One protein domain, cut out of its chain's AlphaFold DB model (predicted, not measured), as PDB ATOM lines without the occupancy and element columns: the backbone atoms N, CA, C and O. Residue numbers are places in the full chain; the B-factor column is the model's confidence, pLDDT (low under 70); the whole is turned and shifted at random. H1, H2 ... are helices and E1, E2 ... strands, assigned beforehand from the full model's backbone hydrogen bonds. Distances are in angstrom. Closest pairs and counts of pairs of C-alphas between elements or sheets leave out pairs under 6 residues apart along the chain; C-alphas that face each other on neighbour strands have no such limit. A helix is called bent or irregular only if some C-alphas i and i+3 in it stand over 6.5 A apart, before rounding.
ATOM      1  N   ALA A  98      61.713  98.653 739.150       67.38
ATOM      2  CA  ALA A  98      60.652  97.956 738.416       67.38
ATOM      3  C   ALA A  98      59.299  98.687 738.499       67.38
ATOM      4  O   ALA A  98      58.603  98.807 737.496       67.38
ATOM      5  N   LEU A  99      58.953  99.222 739.679       68.88
ATOM      6  CA  LEU A  99      57.760 100.050 739.853       68.88
ATOM      7  C   LEU A  99      57.877 101.334 739.020       68.88
ATOM      8  O   LEU A  99      56.948 101.678 738.310       68.88
ATOM      9  N   LEU A 100      59.005 102.041 739.075       67.19
ATOM     10  CA  LEU A 100      59.216 103.280 738.323       67.19
ATOM     11  C   LEU A 100      59.160 103.053 736.807       67.19
ATOM     12  O   LEU A 100      58.609 103.899 736.108       67.19
ATOM     13  N   GLU A 101      59.664 101.924 736.307       71.44
ATOM     14  CA  GLU A 101      59.551 101.563 734.889       71.44
ATOM     15  C   GLU A 101      58.098 101.234 734.503       71.44
ATOM     16  O   GLU A 101      57.588 101.763 733.519       71.44
ATOM     17  N   GLU A 102      57.369 100.482 735.339       71.62
ATOM     18  CA  GLU A 102      55.933 100.220 735.140       71.62
ATOM     19  C   GLU A 102      55.108 101.522 735.157       71.62
ATOM     20  O   GLU A 102      54.175 101.707 734.370       71.62
ATOM     21  N   LEU A 103      55.472 102.468 736.025       68.50
ATOM     22  CA  LEU A 103      54.842 103.784 736.104       68.50
ATOM     23  C   LEU A 103      55.223 104.696 734.925       68.50
ATOM     24  O   LEU A 103      54.421 105.564 734.572       68.50
ATOM     25  N   ARG A 104      56.391 104.497 734.300       70.38
ATOM     26  CA  ARG A 104      56.834 105.242 733.108       70.38
ATOM     27  C   ARG A 104      56.026 104.858 731.867       70.38
ATOM     28  O   ARG A 104      55.637 105.746 731.113       70.38
ATOM     29  N   ASP A 105      55.694 103.579 731.715       75.12
ATOM     30  CA  ASP A 105      54.854 103.077 730.615       75.12
ATOM     31  C   ASP A 105      53.347 103.294 730.851       75.12
ATOM     32  O   ASP A 105      52.499 102.949 730.023       75.12
ATOM     33  N   THR A 106      52.978 103.876 731.993       68.75
ATOM     34  CA  THR A 106      51.578 104.079 732.345       68.75
ATOM     35  C   THR A 106      50.988 105.283 731.588       68.75
ATOM     36  O   THR A 106      51.536 106.385 731.659       68.75
ATOM     37  N   PRO A 107      49.827 105.132 730.917       74.12
ATOM     38  CA  PRO A 107      49.175 106.234 730.215       74.12
ATOM     39  C   PRO A 107      48.795 107.373 731.172       74.12
ATOM     40  O   PRO A 107      48.400 107.146 732.319       74.12
ATOM     41  N   SER A 108      48.897 108.612 730.687       84.12
ATOM     42  CA  SER A 108      48.545 109.827 731.427       84.12
ATOM     43  C   SER A 108      47.104 109.791 731.945       84.12
ATOM     44  O   SER A 108      46.189 109.390 731.226       84.12
ATOM     45  N   ALA A 109      46.887 110.260 733.172       86.19
ATOM     46  CA  ALA A 109      45.559 110.385 733.761       86.19
ATOM     47  C   ALA A 109      45.005 111.796 733.525       86.19
ATOM     48  O   ALA A 109      45.654 112.785 733.872       86.19
ATOM     49  N   ARG A 110      43.789 111.905 732.983       89.81
ATOM     50  CA  ARG A 110      43.113 113.198 732.826       89.81
ATOM     51  C   ARG A 110      42.672 113.741 734.185       89.81
ATOM     52  O   ARG A 110      42.014 113.043 734.955       89.81
ATOM     53  N   ARG A 111      43.037 114.983 734.489       89.94
ATOM     54  CA  ARG A 111      42.686 115.690 735.729       89.94
ATOM     55  C   ARG A 111      42.087 117.049 735.413       89.94
ATOM     56  O   ARG A 111      42.398 117.637 734.385       89.94
ATOM     57  N   TYR A 112      41.288 117.575 736.331       92.19
ATOM     58  CA  TYR A 112      40.555 118.825 736.147       92.19
ATOM     59  C   TYR A 112      40.935 119.870 737.188       92.19
ATOM     60  O   TYR A 112      41.474 119.558 738.263       92.19
ATOM     61  N   ARG A 113      40.640 121.123 736.858       89.88
ATOM     62  CA  ARG A 113      40.826 122.271 737.723       89.88
ATOM     63  C   ARG A 113      40.018 122.128 738.992       89.88
ATOM     64  O   ARG A 113      38.829 121.826 738.994       89.88
ATOM     65  N   CYS A 114      40.708 122.355 740.096       86.00
ATOM     66  CA  CYS A 114      40.100 122.361 741.411       86.00
ATOM     67  C   CYS A 114      39.379 123.694 741.669       86.00
ATOM     68  O   CYS A 114      39.778 124.735 741.149       86.00
ATOM     69  N   GLY A 115      38.321 123.681 742.489       84.69
ATOM     70  CA  GLY A 115      37.557 124.884 742.875       84.69
ATOM     71  C   GLY A 115      38.335 125.903 743.725       84.69
ATOM     72  O   GLY A 115      37.806 126.938 744.095       84.69
ATOM     73  N   CYS A 116      39.601 125.625 744.024       84.00
ATOM     74  CA  CYS A 116      40.509 126.454 744.811       84.00
ATOM     75  C   CYS A 116      40.958 127.760 744.138       84.00
ATOM     76  O   CYS A 116      41.613 128.571 744.785       84.00
ATOM     77  N   GLY A 117      40.680 127.955 742.844       78.38
ATOM     78  CA  GLY A 117      41.017 129.190 742.126       78.38
ATOM     79  C   GLY A 117      42.488 129.339 741.713       78.38
ATOM     80  O   GLY A 117      42.849 130.338 741.097       78.38
ATOM     81  N   CYS A 118      43.353 128.359 741.986       81.50
ATOM     82  CA  CYS A 118      44.726 128.379 741.479       81.50
ATOM     83  C   CYS A 118      44.765 127.960 740.007       81.50
ATOM     84  O   CYS A 118      44.306 126.868 739.663       81.50
ATOM     85  N   ALA A 119      45.376 128.795 739.159       70.50
ATOM     86  CA  ALA A 119      45.462 128.585 737.710       70.50
ATOM     87  C   ALA A 119      46.060 127.216 737.315       70.50
ATOM     88  O   ALA A 119      45.682 126.655 736.285       70.50
ATOM     89  N   ASP A 120      46.912 126.654 738.182       75.19
ATOM     90  CA  ASP A 120      47.642 125.402 737.960       75.19
ATOM     91  C   ASP A 120      47.180 124.223 738.838       75.19
ATOM     92  O   ASP A 120      47.847 123.179 738.888       75.19
ATOM     93  N   CYS A 121      46.062 124.325 739.571       81.19
ATOM     94  CA  CYS A 121      45.590 123.158 740.324       81.19
ATOM     95  C   CYS A 121      44.850 122.191 739.426       81.19
ATOM     96  O   CYS A 121      43.764 122.514 738.981       81.19
ATOM     97  N   ILE A 122      45.391 120.991 739.234       80.44
ATOM     98  CA  ILE A 122      44.781 119.924 738.435       80.44
ATOM     99  C   ILE A 122      44.480 118.741 739.362       80.44
ATOM    100  O   ILE A 122      45.123 117.694 739.333       80.44
ATOM    101  N   CYS A 123      43.591 118.996 740.313       83.69
ATOM    102  CA  CYS A 123      43.484 118.239 741.559       83.69
ATOM    103  C   CYS A 123      42.163 117.451 741.633       83.69
ATOM    104  O   CYS A 123      42.027 116.526 742.436       83.69
ATOM    105  N   ALA A 124      41.202 117.792 740.768       85.06
ATOM    106  CA  ALA A 124      39.906 117.140 740.701       85.06
ATOM    107  C   ALA A 124      39.928 115.956 739.722       85.06
ATOM    108  O   ALA A 124      40.533 116.008 738.650       85.06
ATOM    109  N   ALA A 125      39.258 114.872 740.111       85.31
ATOM    110  CA  ALA A 125      39.033 113.709 739.255       85.31
ATOM    111  C   ALA A 125      37.933 113.947 738.202       85.31
ATOM    112  O   ALA A 125      37.867 113.233 737.207       85.31
ATOM    113  N   GLN A 126      37.081 114.950 738.416       88.75
ATOM    114  CA  GLN A 126      35.957 115.314 737.554       88.75
ATOM    115  C   GLN A 126      35.955 116.830 737.304       88.75
ATOM    116  O   GLN A 126      36.472 117.567 738.149       88.75
ATOM    117  N   PRO A 127      35.403 117.300 736.170       89.50
ATOM    118  CA  PRO A 127      35.322 118.723 735.861       89.50
ATOM    119  C   PRO A 127      34.455 119.438 736.899       89.50
ATOM    120  O   PRO A 127      33.278 119.127 737.059       89.50
ATOM    121  N   VAL A 128      35.055 120.385 737.620       90.19
ATOM    122  CA  VAL A 128      34.349 121.244 738.588       90.19
ATOM    123  C   VAL A 128      33.859 122.528 737.916       90.19
ATOM    124  O   VAL A 128      32.826 123.070 738.288       90.19
ATOM    125  N   TRP A 129      34.593 122.997 736.906       85.38
ATOM    126  CA  TRP A 129      34.302 124.225 736.176       85.38
ATOM    127  C   TRP A 129      33.689 123.904 734.814       85.38
ATOM    128  O   TRP A 129      34.158 123.011 734.102       85.38
ATOM    129  N   GLN A 130      32.656 124.652 734.428       90.94
ATOM    130  CA  GLN A 130      32.052 124.515 733.108       90.94
ATOM    131  C   GLN A 130      33.071 124.908 732.029       90.94
ATOM    132  O   GLN A 130      33.708 125.955 732.112       90.94
ATOM    133  N   GLY A 131      33.252 124.042 731.030       90.44
ATOM    134  CA  GLY A 131      34.232 124.249 729.957       90.44
ATOM    135  C   GLY A 131      35.669 123.834 730.295       90.44
ATOM    136  O   GLY A 131      36.553 123.998 729.456       90.44
ATOM    137  N   ASP A 132      35.931 123.264 731.474       91.00
ATOM    138  CA  ASP A 132      37.242 122.690 731.767       91.00
ATOM    139  C   ASP A 132      37.433 121.353 731.039       91.00
ATOM    140  O   ASP A 132      36.888 120.319 731.427       91.00
ATOM    141  N   ALA A 133      38.234 121.379 729.973       90.00
ATOM    142  CA  ALA A 133      38.566 120.198 729.175       90.00
ATOM    143  C   ALA A 133      39.415 119.163 729.940       90.00
ATOM    144  O   ALA A 133      39.588 118.031 729.474       90.00
ATOM    145  N   GLY A 134      39.943 119.541 731.109       91.88
ATOM    146  CA  GLY A 134      40.933 118.768 731.836       91.88
ATOM    147  C   GLY A 134      42.300 118.797 731.152       91.88
ATOM    148  O   GLY A 134      42.469 119.230 730.011       91.88
ATOM    149  N   ARG A 135      43.314 118.333 731.874       92.44
ATOM    150  CA  ARG A 135      44.680 118.169 731.387       92.44
ATOM    151  C   ARG A 135      45.130 116.748 731.662       92.44
ATOM    152  O   ARG A 135      44.924 116.229 732.758       92.44
ATOM    153  N   ASP A 136      45.755 116.133 730.671       90.69
ATOM    154  CA  ASP A 136      46.383 114.832 730.840       90.69
ATOM    155  C   ASP A 136      47.676 115.020 731.645       90.69
ATOM    156  O   ASP A 136      48.573 115.775 731.264       90.69
ATOM    157  N   VAL A 137      47.729 114.399 732.822       87.94
ATOM    158  CA  VAL A 137      48.853 114.479 733.758       87.94
ATOM    159  C   VAL A 137      49.535 113.118 733.771       87.94
ATOM    160  O   VAL A 137      48.905 112.096 734.050       87.94
ATOM    161  N   THR A 138      50.826 113.087 733.447       85.25
ATOM    162  CA  THR A 138      51.625 111.867 733.595       85.25
ATOM    163  C   THR A 138      51.742 111.515 735.073       85.25
ATOM    164  O   THR A 138      51.716 112.393 735.942       85.25
ATOM    165  N   LEU A 139      51.875 110.228 735.384       79.19
ATOM    166  CA  LEU A 139      52.029 109.817 736.773       79.19
ATOM    167  C   LEU A 139      53.290 110.431 737.405       79.19
ATOM    168  O   LEU A 139      53.244 110.844 738.556       79.19
ATOM    169  N   GLU A 140      54.366 110.596 736.633       75.88
ATOM    170  CA  GLU A 140      55.585 111.296 737.055       75.88
ATOM    171  C   GLU A 140      55.304 112.743 737.493       75.88
ATOM    172  O   GLU A 140      55.716 113.158 738.577       75.88
ATOM    173  N   ALA A 141      54.518 113.498 736.717       78.88
ATOM    174  CA  ALA A 141      54.120 114.856 737.088       78.88
ATOM    175  C   ALA A 141      53.249 114.882 738.357       78.88
ATOM    176  O   ALA A 141      53.316 115.836 739.140       78.88
ATOM    177  N   LEU A 142      52.448 113.836 738.577       80.00
ATOM    178  CA  LEU A 142      51.609 113.685 739.761       80.00
ATOM    179  C   LEU A 142      52.431 113.291 740.999       80.00
ATOM    180  O   LEU A 142      52.229 113.883 742.057       80.00
ATOM    181  N   CYS A 143      53.405 112.387 740.866       76.25
ATOM    182  CA  CYS A 143      54.346 112.021 741.928       76.25
ATOM    183  C   CYS A 143      55.235 113.201 742.328       76.25
ATOM    184  O   CYS A 143      55.250 113.558 743.500       76.25
ATOM    185  N   ALA A 144      55.855 113.902 741.374       72.38
ATOM    186  CA  ALA A 144      56.659 115.097 741.660       72.38
ATOM    187  C   ALA A 144      55.840 116.201 742.355       72.38
ATOM    188  O   ALA A 144      56.353 117.052 743.081       72.38
ATOM    189  N   ARG A 145      54.530 116.248 742.104       72.25
ATOM    190  CA  ARG A 145      53.619 117.166 742.789       72.25
ATOM    191  C   ARG A 145      53.278 116.680 744.199       72.25
ATOM    192  O   ARG A 145      53.294 117.509 745.102       72.25
ATOM    193  N   LEU A 146      53.037 115.381 744.390       70.25
ATOM    194  CA  LEU A 146      52.856 114.772 745.710       70.25
ATOM    195  C   LEU A 146      54.088 114.982 746.591       70.25
ATOM    196  O   LEU A 146      53.929 115.463 747.703       70.25
ATOM    197  N   GLU A 147      55.288 114.744 746.067       66.94
ATOM    198  CA  GLU A 147      56.566 114.974 746.756       66.94
ATOM    199  C   GLU A 147      56.773 116.430 747.176       66.94
ATOM    200  O   GLU A 147      57.337 116.690 748.231       66.94
ATOM    201  N   ARG A 148      56.286 117.390 746.382       65.19
ATOM    202  CA  ARG A 148      56.319 118.816 746.749       65.19
ATOM    203  C   ARG A 148      55.239 119.213 747.751       65.19
ATOM    204  O   ARG A 148      55.419 120.189 748.468       65.19
ATOM    205  N   SER A 149      54.090 118.537 747.734       58.81
ATOM    206  CA  SER A 149      52.909 118.916 748.529       58.81
ATOM    207  C   SER A 149      52.813 118.207 749.873       58.81
ATOM    208  O   SER A 149      52.225 118.737 750.810       58.81
ATOM    209  N   ALA A 150      53.341 116.993 749.950       55.00
ATOM    210  CA  ALA A 150      53.385 116.219 751.162       55.00
ATOM    211  C   ALA A 150      54.806 116.325 751.702       55.00
ATOM    212  O   ALA A 150      55.766 116.034 750.993       55.00
ATOM    213  N   ASP A 151      54.921 116.712 752.968       47.91
ATOM    214  CA  ASP A 151      56.125 116.565 753.787       47.91
ATOM    215  C   ASP A 151      56.408 115.054 753.986       47.91
ATOM    216  O   ASP A 151      56.318 114.489 755.078       47.91
ATOM    217  N   LEU A 152      56.674 114.334 752.887       48.91
ATOM    218  CA  LEU A 152      56.829 112.873 752.834       48.91
ATOM    219  C   LEU A 152      58.059 112.381 753.601       48.91
ATOM    220  O   LEU A 152      58.228 111.171 753.755       48.91
ATOM    221  N   ALA A 153      58.861 113.294 754.155       47.28
ATOM    222  CA  ALA A 153      59.864 112.987 755.164       47.28
ATOM    223  C   ALA A 153      59.289 112.130 756.313       47.28
ATOM    224  O   ALA A 153      59.993 111.271 756.839       47.28
ATOM    225  N   ALA A 154      57.999 112.280 756.646       43.12
ATOM    226  CA  ALA A 154      57.342 111.507 757.702       43.12
ATOM    227  C   ALA A 154      56.955 110.064 757.315       43.12
ATOM    228  O   ALA A 154      56.785 109.226 758.198       43.12
ATOM    229  N   LEU A 155      56.801 109.747 756.022       42.59
ATOM    230  CA  LEU A 155      56.344 108.420 755.577       42.59
ATOM    231  C   LEU A 155      57.484 107.436 755.284       42.59
ATOM    232  O   LEU A 155      57.223 106.243 755.130       42.59
ATOM    233  N   GLY A 156      58.732 107.912 755.243       43.19
ATOM    234  CA  GLY A 156      59.889 107.119 754.836       43.19
ATOM    235  C   GLY A 156      59.795 106.698 753.364       43.19
ATOM    236  O   GLY A 156      58.761 106.242 752.880       43.19
ATOM    237  N   ALA A 157      60.893 106.801 752.614       45.91
ATOM    238  CA  ALA A 157      60.925 106.408 751.196       45.91
ATOM    239  C   ALA A 157      60.500 104.936 750.948       45.91
ATOM    240  O   ALA A 157      60.126 104.557 749.839       45.91
ATOM    241  N   SER A 158      60.499 104.102 751.991       49.12
ATOM    242  CA  SER A 158      60.055 102.709 751.985       49.12
ATOM    243  C   SER A 158      58.534 102.511 752.110       49.12
ATOM    244  O   SER A 158      58.047 101.459 751.699       49.12
ATOM    245  N   GLY A 159      57.766 103.482 752.621       49.47
ATOM    246  CA  GLY A 159      56.342 103.311 752.941       49.47
ATOM    247  C   GLY A 159      55.444 103.185 751.710       49.47
ATOM    248  O   GLY A 159      54.746 102.186 751.540       49.47
ATOM    249  N   LEU A 160      55.496 104.157 750.796       55.19
ATOM    250  CA  LEU A 160      54.646 104.148 749.599       55.19
ATOM    251  C   LEU A 160      54.964 102.937 748.706       55.19
ATOM    252  O   LEU A 160      54.070 102.191 748.321       55.19
ATOM    253  N   ALA A 161      56.247 102.678 748.454       49.28
ATOM    254  CA  ALA A 161      56.691 101.579 747.603       49.28
ATOM    255  C   ALA A 161      56.380 100.187 748.187       49.28
ATOM    256  O   ALA A 161      55.985  99.290 747.443       49.28
ATOM    257  N   ALA A 162      56.506  99.988 749.507       51.09
ATOM    258  CA  ALA A 162      56.141  98.721 750.148       51.09
ATOM    259  C   ALA A 162      54.625  98.470 750.113       51.09
ATOM    260  O   ALA A 162      54.196  97.353 749.817       51.09
ATOM    261  N   THR A 163      53.816  99.515 750.327       53.94
ATOM    262  CA  THR A 163      52.347  99.423 750.249       53.94
ATOM    263  C   THR A 163      51.872  99.098 748.831       53.94
ATOM    264  O   THR A 163      50.915  98.348 748.649       53.94
ATOM    265  N   LEU A 164      52.574  99.601 747.811       52.84
ATOM    266  CA  LEU A 164      52.296  99.270 746.413       52.84
ATOM    267  C   LEU A 164      52.648  97.812 746.091       52.84
ATOM    268  O   LEU A 164      51.917  97.148 745.363       52.84
ATOM    269  N   ARG A 165      53.703  97.250 746.681       50.81
ATOM    270  CA  ARG A 165      54.115  95.863 746.395       50.81
ATOM    271  C   ARG A 165      53.248  94.788 747.035       50.81
ATOM    272  O   ARG A 165      53.122  93.719 746.446       50.81
ATOM    273  N   ALA A 166      52.633  95.040 748.191       55.75
ATOM    274  CA  ALA A 166      51.894  94.010 748.933       55.75
ATOM    275  C   ALA A 166      50.707  93.383 748.161       55.75
ATOM    276  O   ALA A 166      50.154  92.384 748.613       55.75
ATOM    277  N   GLY A 167      50.308  93.937 747.007       45.78
ATOM    278  CA  GLY A 167      49.156  93.461 746.240       45.78
ATOM    279  C   GLY A 167      49.415  92.890 744.845       45.78
ATOM    280  O   GLY A 167      48.440  92.438 744.256       45.78
ATOM    281  N   GLY A 168      50.628  92.948 744.273       45.34
ATOM    282  CA  GLY A 168      50.892  92.580 742.859       45.34
ATOM    283  C   GLY A 168      50.217  93.490 741.810       45.34
ATOM    284  O   GLY A 168      50.789  93.768 740.768       45.34
ATOM    285  N   ASP A 169      49.057  94.056 742.144       60.75
ATOM    286  CA  ASP A 169      48.291  95.065 741.412       60.75
ATOM    287  C   ASP A 169      48.596  96.496 741.893       60.75
ATOM    288  O   ASP A 169      47.773  97.394 741.728       60.75
ATOM    289  N   GLY A 170      49.729  96.732 742.556       63.53
ATOM    290  CA  GLY A 170      50.048  97.986 743.250       63.53
ATOM    291  C   GLY A 170      49.842  99.243 742.425       63.53
ATOM    292  O   GLY A 170      49.089 100.137 742.811       63.53
ATOM    293  N   ALA A 171      50.466  99.279 741.250       58.72
ATOM    294  CA  ALA A 171      50.341 100.380 740.305       58.72
ATOM    295  C   ALA A 171      48.903 100.536 739.787       58.72
ATOM    296  O   ALA A 171      48.421 101.653 739.588       58.72
ATOM    297  N   ARG A 172      48.176  99.429 739.587       62.97
ATOM    298  CA  ARG A 172      46.769  99.451 739.163       62.97
ATOM    299  C   ARG A 172      45.851  99.958 740.274       62.97
ATOM    300  O   ARG A 172      45.038 100.829 740.004       62.97
ATOM    301  N   ARG A 173      46.008  99.488 741.513       62.59
ATOM    302  CA  ARG A 173      45.247  99.940 742.690       62.59
ATOM    303  C   ARG A 173      45.554 101.388 743.039       62.59
ATOM    304  O   ARG A 173      44.628 102.128 743.342       62.59
ATOM    305  N   LEU A 174      46.813 101.813 742.950       66.56
ATOM    306  CA  LEU A 174      47.186 103.213 743.139       66.56
ATOM    307  C   LEU A 174      46.565 104.099 742.071       66.56
ATOM    308  O   LEU A 174      46.021 105.138 742.418       66.56
ATOM    309  N   ARG A 175      46.581 103.687 740.797       65.31
ATOM    310  CA  ARG A 175      45.847 104.386 739.731       65.31
ATOM    311  C   ARG A 175      44.372 104.508 740.057       65.31
ATOM    312  O   ARG A 175      43.817 105.590 739.960       65.31
ATOM    313  N   ASP A 176      43.761 103.409 740.461       64.88
ATOM    314  CA  ASP A 176      42.349 103.315 740.804       64.88
ATOM    315  C   ASP A 176      41.973 104.220 741.987       64.88
ATOM    316  O   ASP A 176      40.951 104.904 741.958       64.88
ATOM    317  N   VAL A 177      42.818 104.256 743.018       68.56
ATOM    318  CA  VAL A 177      42.684 105.153 744.170       68.56
ATOM    319  C   VAL A 177      42.896 106.592 743.721       68.56
ATOM    320  O   VAL A 177      41.995 107.401 743.873       68.56
ATOM    321  N   LEU A 178      44.014 106.914 743.075       68.12
ATOM    322  CA  LEU A 178      44.309 108.267 742.610       68.12
ATOM    323  C   LEU A 178      43.226 108.794 741.664       68.12
ATOM    324  O   LEU A 178      42.805 109.933 741.831       68.12
ATOM    325  N   ALA A 179      42.744 107.998 740.712       66.56
ATOM    326  CA  ALA A 179      41.690 108.386 739.777       66.56
ATOM    327  C   ALA A 179      40.370 108.711 740.486       66.56
ATOM    328  O   ALA A 179      39.604 109.529 739.987       66.56
ATOM    329  N   ARG A 180      40.106 108.106 741.649       67.00
ATOM    330  CA  ARG A 180      38.895 108.345 742.449       67.00
ATOM    331  C   ARG A 180      39.093 109.380 743.558       67.00
ATOM    332  O   ARG A 180      38.123 109.988 743.998       67.00
ATOM    333  N   THR A 181      40.325 109.600 744.004       68.44
ATOM    334  CA  THR A 181      40.651 110.504 745.108       68.44
ATOM    335  C   THR A 181      40.958 111.902 744.576       68.44
ATOM    336  O   THR A 181      41.842 112.102 743.735       68.44
TER     337      THR A 181
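This is residues 98 to 181 of the 550 residues of the protein "HMA domain-containing protein" of Aureococcus anophagefferens (UniProt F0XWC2). A small three-stranded sheet, E2 E1 E3, with the loops that join its strands makes one end of an elongated model, and four helices form a loose, open frame at the other. H2 and H3 stand apart like two posts, joined by residues 150 to 155, while H1 and H4 lie across near the other ends of the posts, and H4 runs back from its corner with H3 to the edge of the sheet's region. Residues 143 to 151 and 153 to 159 stick out, free of the rest. The printed part has 84 residues with four named helices and three named strands, in the order H1 E1 E2 E3 H2 H3 H4; the sheet runs E2 E1 E3, antiparallel, and the class is mixed, helices and strands. It is only just compact, close to loose, with a radius of gyration of the C-alphas of 13.8 A, and only just elongated, spanning 40 by 26 by 18 A.

H1, residues 98 to 104, touches H2, residues 139 to 149, about perpendicular at 78 degrees; their closest C-alphas, of Leu 103 and Leu 139, are 6.7 A apart. H1 only just touches H4, residues 170 to 180, with 3 pairs of C-alphas within 8 A, the closest being Leu 103 and Ala 171 at 7.0 A; they run the same way at a steep tilt of 39 degrees. E1, residues 109 to 113, is the inner strand and its pairing is staggered. Its residues 112 to 113 pair with E2, residues 122 to 124, in a hairpin, with N 112 and O 124 at 2.9 A. Its residues 109 to 111 pair with E3, residues 135 to 137, at 130 degrees between directions, with N 111 and O 135 at 2.8 A. H2 only grazes the sheet with residues 139 to 142, and H4 only grazes it with residues 175 to 180. H3, residues 156 to 165, is apart from H2 and touches H4 only at the corner by their link, where the C-alphas of Leu 164 and Gly 170 are 4.1 A apart; their lines are about perpendicular at 82 degrees. Every O i to N i+4 pair is within hydrogen-bond range in H1, H2 and H4, and 4 of 6 are in H3.

H1 begins at C-alpha 98, (60.652, 97.956, 738.416). E1 is 13.4 A long, H2 14.9 A, and H3 and H4 15.2 A each. H3 is irregular, but only just: C-alphas 157 and 160 are 6.9 A apart. H4 ends at C-alpha 180, (38.895, 108.345, 742.449).

The two C-alphas farthest apart, of Gly 131 and Ser 158, are 40.2 A apart. The printed part has no cut, and no link is long. The mean pLDDT of the printed part is 70.8; 40 residues are under 70, among them residues 147 to 181.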